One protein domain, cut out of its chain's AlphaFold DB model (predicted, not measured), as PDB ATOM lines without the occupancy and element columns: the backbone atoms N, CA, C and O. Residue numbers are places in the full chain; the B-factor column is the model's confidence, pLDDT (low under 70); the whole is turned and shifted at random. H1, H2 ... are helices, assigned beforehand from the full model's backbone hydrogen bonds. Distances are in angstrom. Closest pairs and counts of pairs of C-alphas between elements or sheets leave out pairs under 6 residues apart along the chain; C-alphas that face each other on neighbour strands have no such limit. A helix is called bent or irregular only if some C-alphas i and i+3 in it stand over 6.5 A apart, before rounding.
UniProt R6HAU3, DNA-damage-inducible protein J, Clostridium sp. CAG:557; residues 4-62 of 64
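AT A GLANCE: This is residues 4 to 62 of the 64 residues of the protein "DNA-damage-inducible protein J" of Clostridium sp. CAG:557 (UniProt R6HAU3). Three separate helices are strung out along an open chain with no core: H1 lies at one end, a long link crosses to H2, and the chain then turns back to H3. H2 runs roughly along the longest axis, while H3 points across it. The printed part has 59 residues with three named helices, in the order H1, H2, H3, and no named strand; the class is all helix. The whole is extended, with a radius of gyration of the C-alphas of 19.6 A and spans of 55 by 26 by 17 A.

HOW THE PARTS SIT: H1, residues 4 to 17, touches no helix. A long link of 13 residues, 18 to 30, joins it to H2, residues 31 to 46, and the two are apart. A short link of 6 residues joins H2 to H3, residues 53 to 62, and these two are also apart. H1 and H3 are apart as well. Among the stretches that stand free are residues 4 to 9 of H1, residues 23 to 28, and residues 57 to 62 of H3. In H1 every O i to N i+4 pair is within hydrogen-bond range; in H2 10 of 12 are, and in H3 4 of 6.

IN THESE COORDINATES: H1 begins at C-alpha 4, (294.881, 122.699, 94.074), and is 20.2 A long from first to last C-alpha. H2 begins at C-alpha 31, (289.928, 90.883, 87.588), and is 24.1 A long; it is irregular, with C-alphas 42 and 45 7.4 A apart. H3 is 14.7 A long and ends at C-alpha 62, (268.145, 88.553, 71.519).

THE WHOLE: The two C-alphas farthest apart are those of Glu 5 and Lys 46, at 55.5 A. The printed part has no cut, and the link from H1 to H2 is long. The mean pLDDT of the printed part is 88.6, and no printed residue is under 70.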
ATOM      1  N   ALA A   4     296.308 122.384  94.127       95.94
ATOM      2  CA  ALA A   4     294.881 122.699  94.074       95.94
ATOM      3  C   ALA A   4     294.480 123.391  92.756       95.94
ATOM      4  O   ALA A   4     293.443 123.084  92.171       95.94
ATOM      5  N   GLU A   5     295.324 124.296  92.263       95.38
ATOM      6  CA  GLU A   5     295.114 124.992  90.993       95.38
ATOM      7  C   GLU A   5     295.212 124.033  89.797       95.38
ATOM      8  O   GLU A   5     294.349 124.055  88.919       95.38
ATOM      9  N   ALA A   6     296.193 123.125  89.806       93.88
ATOM     10  CA  ALA A   6     296.337 122.094  88.778       93.88
ATOM     11  C   ALA A   6     295.126 121.142  88.733       93.88
ATOM     12  O   ALA A   6     294.607 120.848  87.655       93.88
ATOM     13  N   VAL A   7     294.622 120.719  89.897       93.00
ATOM     14  CA  VAL A   7     293.424 119.870  90.011       93.00
ATOM     15  C   VAL A   7     292.179 120.583  89.470       93.00
ATOM     16  O   VAL A   7     291.389 119.987  88.737       93.00
ATOM     17  N   LYS A   8     292.017 121.880  89.760       94.44
ATOM     18  CA  LYS A   8     290.900 122.683  89.239       94.44
ATOM     19  C   LYS A   8     290.925 122.790  87.712       94.44
ATOM     20  O   LYS A   8     289.881 122.641  87.069       94.44
ATOM     21  N   ILE A   9     292.099 123.036  87.127       93.50
ATOM     22  CA  ILE A   9     292.276 123.091  85.667       93.50
ATOM     23  C   ILE A   9     291.941 121.730  85.050       93.50
ATOM     24  O   ILE A   9     291.185 121.675  84.082       93.50
ATOM     25  N   PHE A  10     292.429 120.638  85.646       92.62
ATOM     26  CA  PHE A  10     292.134 119.281  85.193       92.62
ATOM     27  C   PHE A  10     290.627 118.994  85.146       92.62
ATOM     28  O   PHE A  10     290.115 118.610  84.097       92.62
ATOM     29  N   PHE A  11     289.890 119.236  86.235       93.56
ATOM     30  CA  PHE A  11     288.447 118.971  86.255       93.56
ATOM     31  C   PHE A  11     287.670 119.826  85.256       93.56
ATOM     32  O   PHE A  11     286.787 119.312  84.574       93.56
ATOM     33  N   SER A  12     288.031 121.105  85.117       94.06
ATOM     34  CA  SER A  12     287.393 121.998  84.140       94.06
ATOM     35  C   SER A  12     287.513 121.432  82.723       94.06
ATOM     36  O   SER A  12     286.554 121.417  81.959       94.06
ATOM     37  N   GLN A  13     288.685 120.901  82.391       93.06
ATOM     38  CA  GLN A  13     288.953 120.307  81.092       93.06
ATOM     39  C   GLN A  13     288.255 118.955  80.882       93.06
ATOM     40  O   GLN A  13     287.800 118.683  79.772       93.06
ATOM     41  N   VAL A  14     288.131 118.122  81.921       93.50
ATOM     42  CA  VAL A  14     287.360 116.867  81.845       93.50
ATOM     43  C   VAL A  14     285.887 117.151  81.558       93.50
ATOM     44  O   VAL A  14     285.306 116.517  80.681       93.50
ATOM     45  N   VAL A  15     285.301 118.137  82.245       93.31
ATOM     46  CA  VAL A  15     283.901 118.537  82.039       93.31
ATOM     47  C   VAL A  15     283.688 119.097  80.633       93.31
ATOM     48  O   VAL A  15     282.744 118.697  79.961       93.31
ATOM     49  N   LEU A  16     284.573 119.981  80.162       93.94
ATOM     50  CA  LEU A  16     284.441 120.603  78.839       93.94
ATOM     51  C   LEU A  16     284.575 119.605  77.684       93.94
ATOM     52  O   LEU A  16     283.878 119.736  76.683       93.94
ATOM     53  N   ASN A  17     285.472 118.626  77.806       90.88
ATOM     54  CA  ASN A  17     285.759 117.683  76.723       90.88
ATOM     55  C   ASN A  17     284.996 116.354  76.846       90.88
ATOM     56  O   ASN A  17     285.098 115.520  75.948       90.88
ATOM     57  N   GLY A  18     284.297 116.111  77.963       88.25
ATOM     58  CA  GLY A  18     283.595 114.850  78.233       88.25
ATOM     59  C   GLY A  18     284.512 113.621  78.297       88.25
ATOM     60  O   GLY A  18     284.049 112.495  78.140       88.25
ATOM     61  N   ARG A  19     285.822 113.820  78.482       86.12
ATOM     62  CA  ARG A  19     286.833 112.754  78.476       86.12
ATOM     63  C   ARG A  19     287.983 113.079  79.419       86.12
ATOM     64  O   ARG A  19     288.253 114.242  79.711       86.12
ATOM     65  N   LEU A  20     288.703 112.046  79.848       88.88
ATOM     66  CA  LEU A  20     289.965 112.227  80.559       88.88
ATOM     67  C   LEU A  20     291.007 112.847  79.624       88.88
ATOM     68  O   LEU A  20     291.126 112.470  78.459       88.88
ATOM     69  N   LEU A  21     291.755 113.818  80.145       82.56
ATOM     70  CA  LEU A  21     292.769 114.552  79.384       82.56
ATOM     71  C   LEU A  21     294.028 113.746  79.064       82.56
ATOM     72  O   LEU A  21     294.846 114.172  78.254       82.56
ATOM     73  N   PHE A  22     294.194 112.609  79.722       85.62
ATOM     74  CA  PHE A  22     295.297 111.694  79.514       85.62
ATOM     75  C   PHE A  22     294.743 110.318  79.177       85.62
ATOM     76  O   PHE A  22     293.692 109.905  79.669       85.62
ATOM     77  N   GLU A  23     295.487 109.606  78.340       81.19
ATOM     78  CA  GLU A  23     295.239 108.202  78.068       81.19
ATOM     79  C   GLU A  23     295.502 107.406  79.354       81.19
ATOM     80  O   GLU A  23     296.642 107.284  79.810       81.19
ATOM     81  N   VAL A  24     294.441 106.889  79.974       79.25
ATOM     82  CA  VAL A  24     294.580 106.012  81.138       79.25
ATOM     83  C   VAL A  24     294.945 104.624  80.640       79.25
ATOM     84  O   VAL A  24     294.090 103.848  80.221       79.25
ATOM     85  N   LYS A  25     296.238 104.307  80.685       79.25
ATOM     86  CA  LYS A  25     296.727 102.951  80.436       79.25
ATOM     87  C   LYS A  25     296.644 102.159  81.730       79.25
ATOM     88  O   LYS A  25     297.449 102.363  82.637       79.25
ATOM     89  N   PHE A  26     295.687 101.242  81.810       74.31
ATOM     90  CA  PHE A  26     295.734 100.202  82.828       74.31
ATOM     91  C   PHE A  26     296.764  99.153  82.382       74.31
ATOM     92  O   PHE A  26     296.597  98.566  81.314       74.31
ATOM     93  N   PRO A  27     297.843  98.910  83.148       77.19
ATOM     94  CA  PRO A  27     298.882  97.957  82.749       77.19
ATOM     95  C   PRO A  27     298.379  96.507  82.738       77.19
ATOM     96  O   PRO A  27     299.031  95.636  82.165       77.19
ATOM     97  N   LYS A  28     297.244  96.244  83.393       84.38
ATOM     98  CA  LYS A  28     296.539  94.965  83.412       84.38
ATOM     99  C   LYS A  28     295.040  95.216  83.390       84.38
ATOM    100  O   LYS A  28     294.579  96.220  83.937       84.38
ATOM    101  N   TYR A  29     294.301  94.298  82.778       85.75
ATOM    102  CA  TYR A  29     292.847  94.308  82.849       85.75
ATOM    103  C   TYR A  29     292.382  94.098  84.293       85.75
ATOM    104  O   TYR A  29     293.115  93.568  85.131       85.75
ATOM    105  N   ASN A  30     291.165  94.548  84.599       89.00
ATOM    106  CA  ASN A  30     290.578  94.263  85.903       89.00
ATOM    107  C   ASN A  30     290.308  92.752  86.043       89.00
ATOM    108  O   ASN A  30     290.261  92.012  85.058       89.00
ATOM    109  N   PHE A  31     290.129  92.299  87.284       91.94
ATOM    110  CA  PHE A  31     289.928  90.883  87.588       91.94
ATOM    111  C   PHE A  31     288.765  90.271  86.791       91.94
ATOM    112  O   PHE A  31     288.914  89.189  86.234       91.94
ATOM    113  N   GLU A  32     287.638  90.979  86.697       92.88
ATOM    114  CA  GLU A  32     286.433  90.509  86.004       92.88
ATOM    115  C   GLU A  32     286.687  90.268  84.513       92.88
ATOM    116  O   GLU A  32     286.360  89.204  83.993       92.88
ATOM    117  N   THR A  33     287.353  91.209  83.841       90.94
ATOM    118  CA  THR A  33     287.709  91.089  82.421       90.94
ATOM    119  C   THR A  33     288.684  89.934  82.203       90.94
ATOM    120  O   THR A  33     288.509  89.145  81.277       90.94
ATOM    121  N   GLU A  34     289.693  89.779  83.069       93.81
ATOM    122  CA  GLU A  34     290.632  88.656  82.966       93.81
ATOM    123  C   GLU A  34     289.942  87.294  83.134       93.81
ATOM    124  O   GLU A  34     290.304  86.339  82.442       93.81
ATOM    125  N   GLN A  35     288.967  87.179  84.043       94.00
ATOM    126  CA  GLN A  35     288.193  85.944  84.210       94.00
ATOM    127  C   GLN A  35     287.304  85.679  82.997       94.00
ATOM    128  O   GLN A  35     287.375  84.586  82.438       94.00
ATOM    129  N   ALA A  36     286.567  86.687  82.522       92.75
ATOM    130  CA  ALA A  36     285.724  86.566  81.336       92.75
ATOM    131  C   ALA A  36     286.530  86.102  80.108       92.75
ATOM    132  O   ALA A  36     286.108  85.202  79.384       92.75
ATOM    133  N   MET A  37     287.743  86.632  79.912       92.12
ATOM    134  CA  MET A  37     288.639  86.184  78.839       92.12
ATOM    135  C   MET A  37     289.083  84.723  79.006       92.12
ATOM    136  O   MET A  37     289.118  83.976  78.028       92.12
ATOM    137  N   LYS A  38     289.426  84.289  80.228       93.50
ATOM    138  CA  LYS A  38     289.809  82.891  80.502       93.50
ATOM    139  C   LYS A  38     288.652  81.930  80.252       93.50
ATOM    140  O   LYS A  38     288.861  80.860  79.679       93.50
ATOM    141  N   GLU A  39     287.449  82.308  80.666       88.69
ATOM    142  CA  GLU A  39     286.229  81.540  80.426       88.69
ATOM    143  C   GLU A  39     285.929  81.443  78.930       88.69
ATOM    144  O   GLU A  39     285.763  80.333  78.418       88.69
ATOM    145  N   ALA A  40     285.977  82.568  78.211       89.06
ATOM    146  CA  ALA A  40     285.789  82.618  76.765       89.06
ATOM    147  C   ALA A  40     286.794  81.721  76.022       89.06
ATOM    148  O   ALA A  40     286.401  80.915  75.180       89.06
ATOM    149  N   LEU A  41     288.085  81.780  76.372       88.25
ATOM    150  CA  LEU A  41     289.118  80.921  75.780       88.25
ATOM    151  C   LEU A  41     288.868  79.430  76.044       88.25
ATOM    152  O   LEU A  41     289.114  78.598  75.172       88.25
ATOM    153  N   LYS A  42     288.353  79.080  77.226       89.75
ATOM    154  CA  LYS A  42     288.041  77.694  77.593       89.75
ATOM    155  C   LYS A  42     286.898  77.117  76.752       89.75
ATOM    156  O   LYS A  42     286.928  75.928  76.432       89.75
ATOM    157  N   ILE A  43     285.899  77.932  76.408       84.00
ATOM    158  CA  ILE A  43     284.729  77.499  75.625       84.00
ATOM    159  C   ILE A  43     284.887  77.723  74.118       84.00
ATOM    160  O   ILE A  43     284.190  77.069  73.346       84.00
ATOM    161  N   SER A  44     285.823  78.579  73.694       78.06
ATOM    162  CA  SER A  44     286.053  78.969  72.295       78.06
ATOM    163  C   SER A  44     286.094  77.800  71.294       78.06
ATOM    164  O   SER A  44     285.427  77.912  70.268       78.06
ATOM    165  N   PRO A  45     286.742  76.645  71.572       77.94
ATOM    166  CA  PRO A  45     286.763  75.518  70.630       77.94
ATOM    167  C   PRO A  45     285.387  74.892  70.354       77.94
ATOM    168  O   PRO A  45     285.236  74.128  69.405       77.94
ATOM    169  N   LYS A  46     284.402  75.158  71.217       76.56
ATOM    170  CA  LYS A  46     283.026  74.647  71.140       76.56
ATOM    171  C   LYS A  46     282.000  75.764  70.920       76.56
ATOM    172  O   LYS A  46     280.806  75.484  70.886       76.56
ATOM    173  N   GLY A  47     282.457  77.014  70.837       74.00
ATOM    174  CA  GLY A  47     281.607  78.185  70.690       74.00
ATOM    175  C   GLY A  47     281.054  78.314  69.273       74.00
ATOM    176  O   GLY A  47     281.656  77.849  68.303       74.00
ATOM    177  N   LYS A  48     279.900  78.969  69.153       80.62
ATOM    178  CA  LYS A  48     279.325  79.340  67.862       80.62
ATOM    179  C   LYS A  48     280.151  80.477  67.258       80.62
ATOM    180  O   LYS A  48     280.344  81.512  67.888       80.62
ATOM    181  N   GLY A  49     280.667  80.258  66.051       82.50
ATOM    182  CA  GLY A  49     281.322  81.288  65.249       82.50
ATOM    183  C   GLY A  49     280.359  81.897  64.234       82.50
ATOM    184  O   GLY A  49     279.393  81.252  63.821       82.50
ATOM    185  N   TYR A  50     280.653  83.119  63.796       88.25
ATOM    186  CA  TYR A  50     279.861  83.847  62.807       88.25
ATOM    187  C   TYR A  50     280.761  84.262  61.648       88.25
ATOM    188  O   TYR A  50     281.869  84.746  61.860       88.25
ATOM    189  N   ASN A  51     280.272  84.074  60.423       90.75
ATOM    190  CA  ASN A  51     280.952  84.520  59.200       90.75
ATOM    191  C   ASN A  51     280.444  85.886  58.717       90.75
ATOM    192  O   ASN A  51     280.911  86.393  57.703       90.75
ATOM    193  N   ASP A  52     279.448  86.433  59.409       92.38
ATOM    194  CA  ASP A  52     278.719  87.635  59.045       92.38
ATOM    195  C   ASP A  52     278.430  88.427  60.322       92.38
ATOM    196  O   ASP A  52     278.039  87.845  61.339       92.38
ATOM    197  N   ILE A  53     278.690  89.732  60.275       91.06
ATOM    198  CA  ILE A  53     278.603  90.595  61.449       91.06
ATOM    199  C   ILE A  53     277.150  90.900  61.830       91.06
ATOM    200  O   ILE A  53     276.851  91.002  63.016       91.06
ATOM    201  N   ASP A  54     276.237  90.957  60.860       93.44
ATOM    202  CA  ASP A  54     274.823  91.227  61.113       93.44
ATOM    203  C   ASP A  54     274.206  90.046  61.870       93.44
ATOM    204  O   ASP A  54     273.502  90.226  62.861       93.44
ATOM    205  N   LYS A  55     274.583  88.813  61.500       90.31
ATOM    206  CA  LYS A  55     274.158  87.594  62.214       90.31
ATOM    207  C   LYS A  55     274.670  87.507  63.652       90.31
ATOM    208  O   LYS A  55     274.000  86.900  64.484       90.31
ATOM    209  N   LEU A  56     275.856  88.050  63.931       91.62
ATOM    210  CA  LEU A  56     276.388  88.146  65.293       91.62
ATOM    211  C   LEU A  56     275.506  89.089  66.125       91.62
ATOM    212  O   LEU A  56     275.062  88.715  67.209       91.62
ATOM    213  N   PHE A  57     275.231  90.291  65.608       93.00
ATOM    214  CA  PHE A  57     274.433  91.293  66.317       93.00
ATOM    215  C   PHE A  57     272.974  90.865  66.509       93.00
ATOM    216  O   PHE A  57     272.449  91.016  67.606       93.00
ATOM    217  N   GLU A  58     272.350  90.225  65.516       93.25
ATOM    218  CA  GLU A  58     270.986  89.689  65.642       93.25
ATOM    219  C   GLU A  58     270.811  88.670  66.780       93.25
ATOM    220  O   GLU A  58     269.689  88.440  67.234       93.25
ATOM    221  N   GLU A  59     271.875  87.969  67.173       90.44
ATOM    222  CA  GLU A  59     271.836  87.023  68.290       90.44
ATOM    223  C   GLU A  59     272.159  87.709  69.614       90.44
ATOM    224  O   GLU A  59     271.448  87.477  70.586       90.44
ATOM    225  N   LEU A  60     273.134  88.623  69.631       89.75
ATOM    226  CA  LEU A  60     273.443  89.446  70.805       89.75
ATOM    227  C   LEU A  60     272.237  90.278  71.266       89.75
ATOM    228  O   LEU A  60     271.951  90.333  72.460       89.75
ATOM    229  N   ASP A  61     271.492  90.864  70.328       91.44
ATOM    230  CA  ASP A  61     270.291  91.655  70.620       91.44
ATOM    231  C   ASP A  61     269.131  90.804  71.163       91.44
ATOM    232  O   ASP A  61     268.216  91.341  71.781       91.44
ATOM    233  N   LYS A  62     269.140  89.480  70.944       89.62
ATOM    234  CA  LYS A  62     268.145  88.553  71.519       89.62
ATOM    235  C   LYS A  62     268.507  88.093  72.929       89.62
ATOM    236  O   LYS A  62     267.636  87.580  73.628       89.62
TER     237      LYS A  62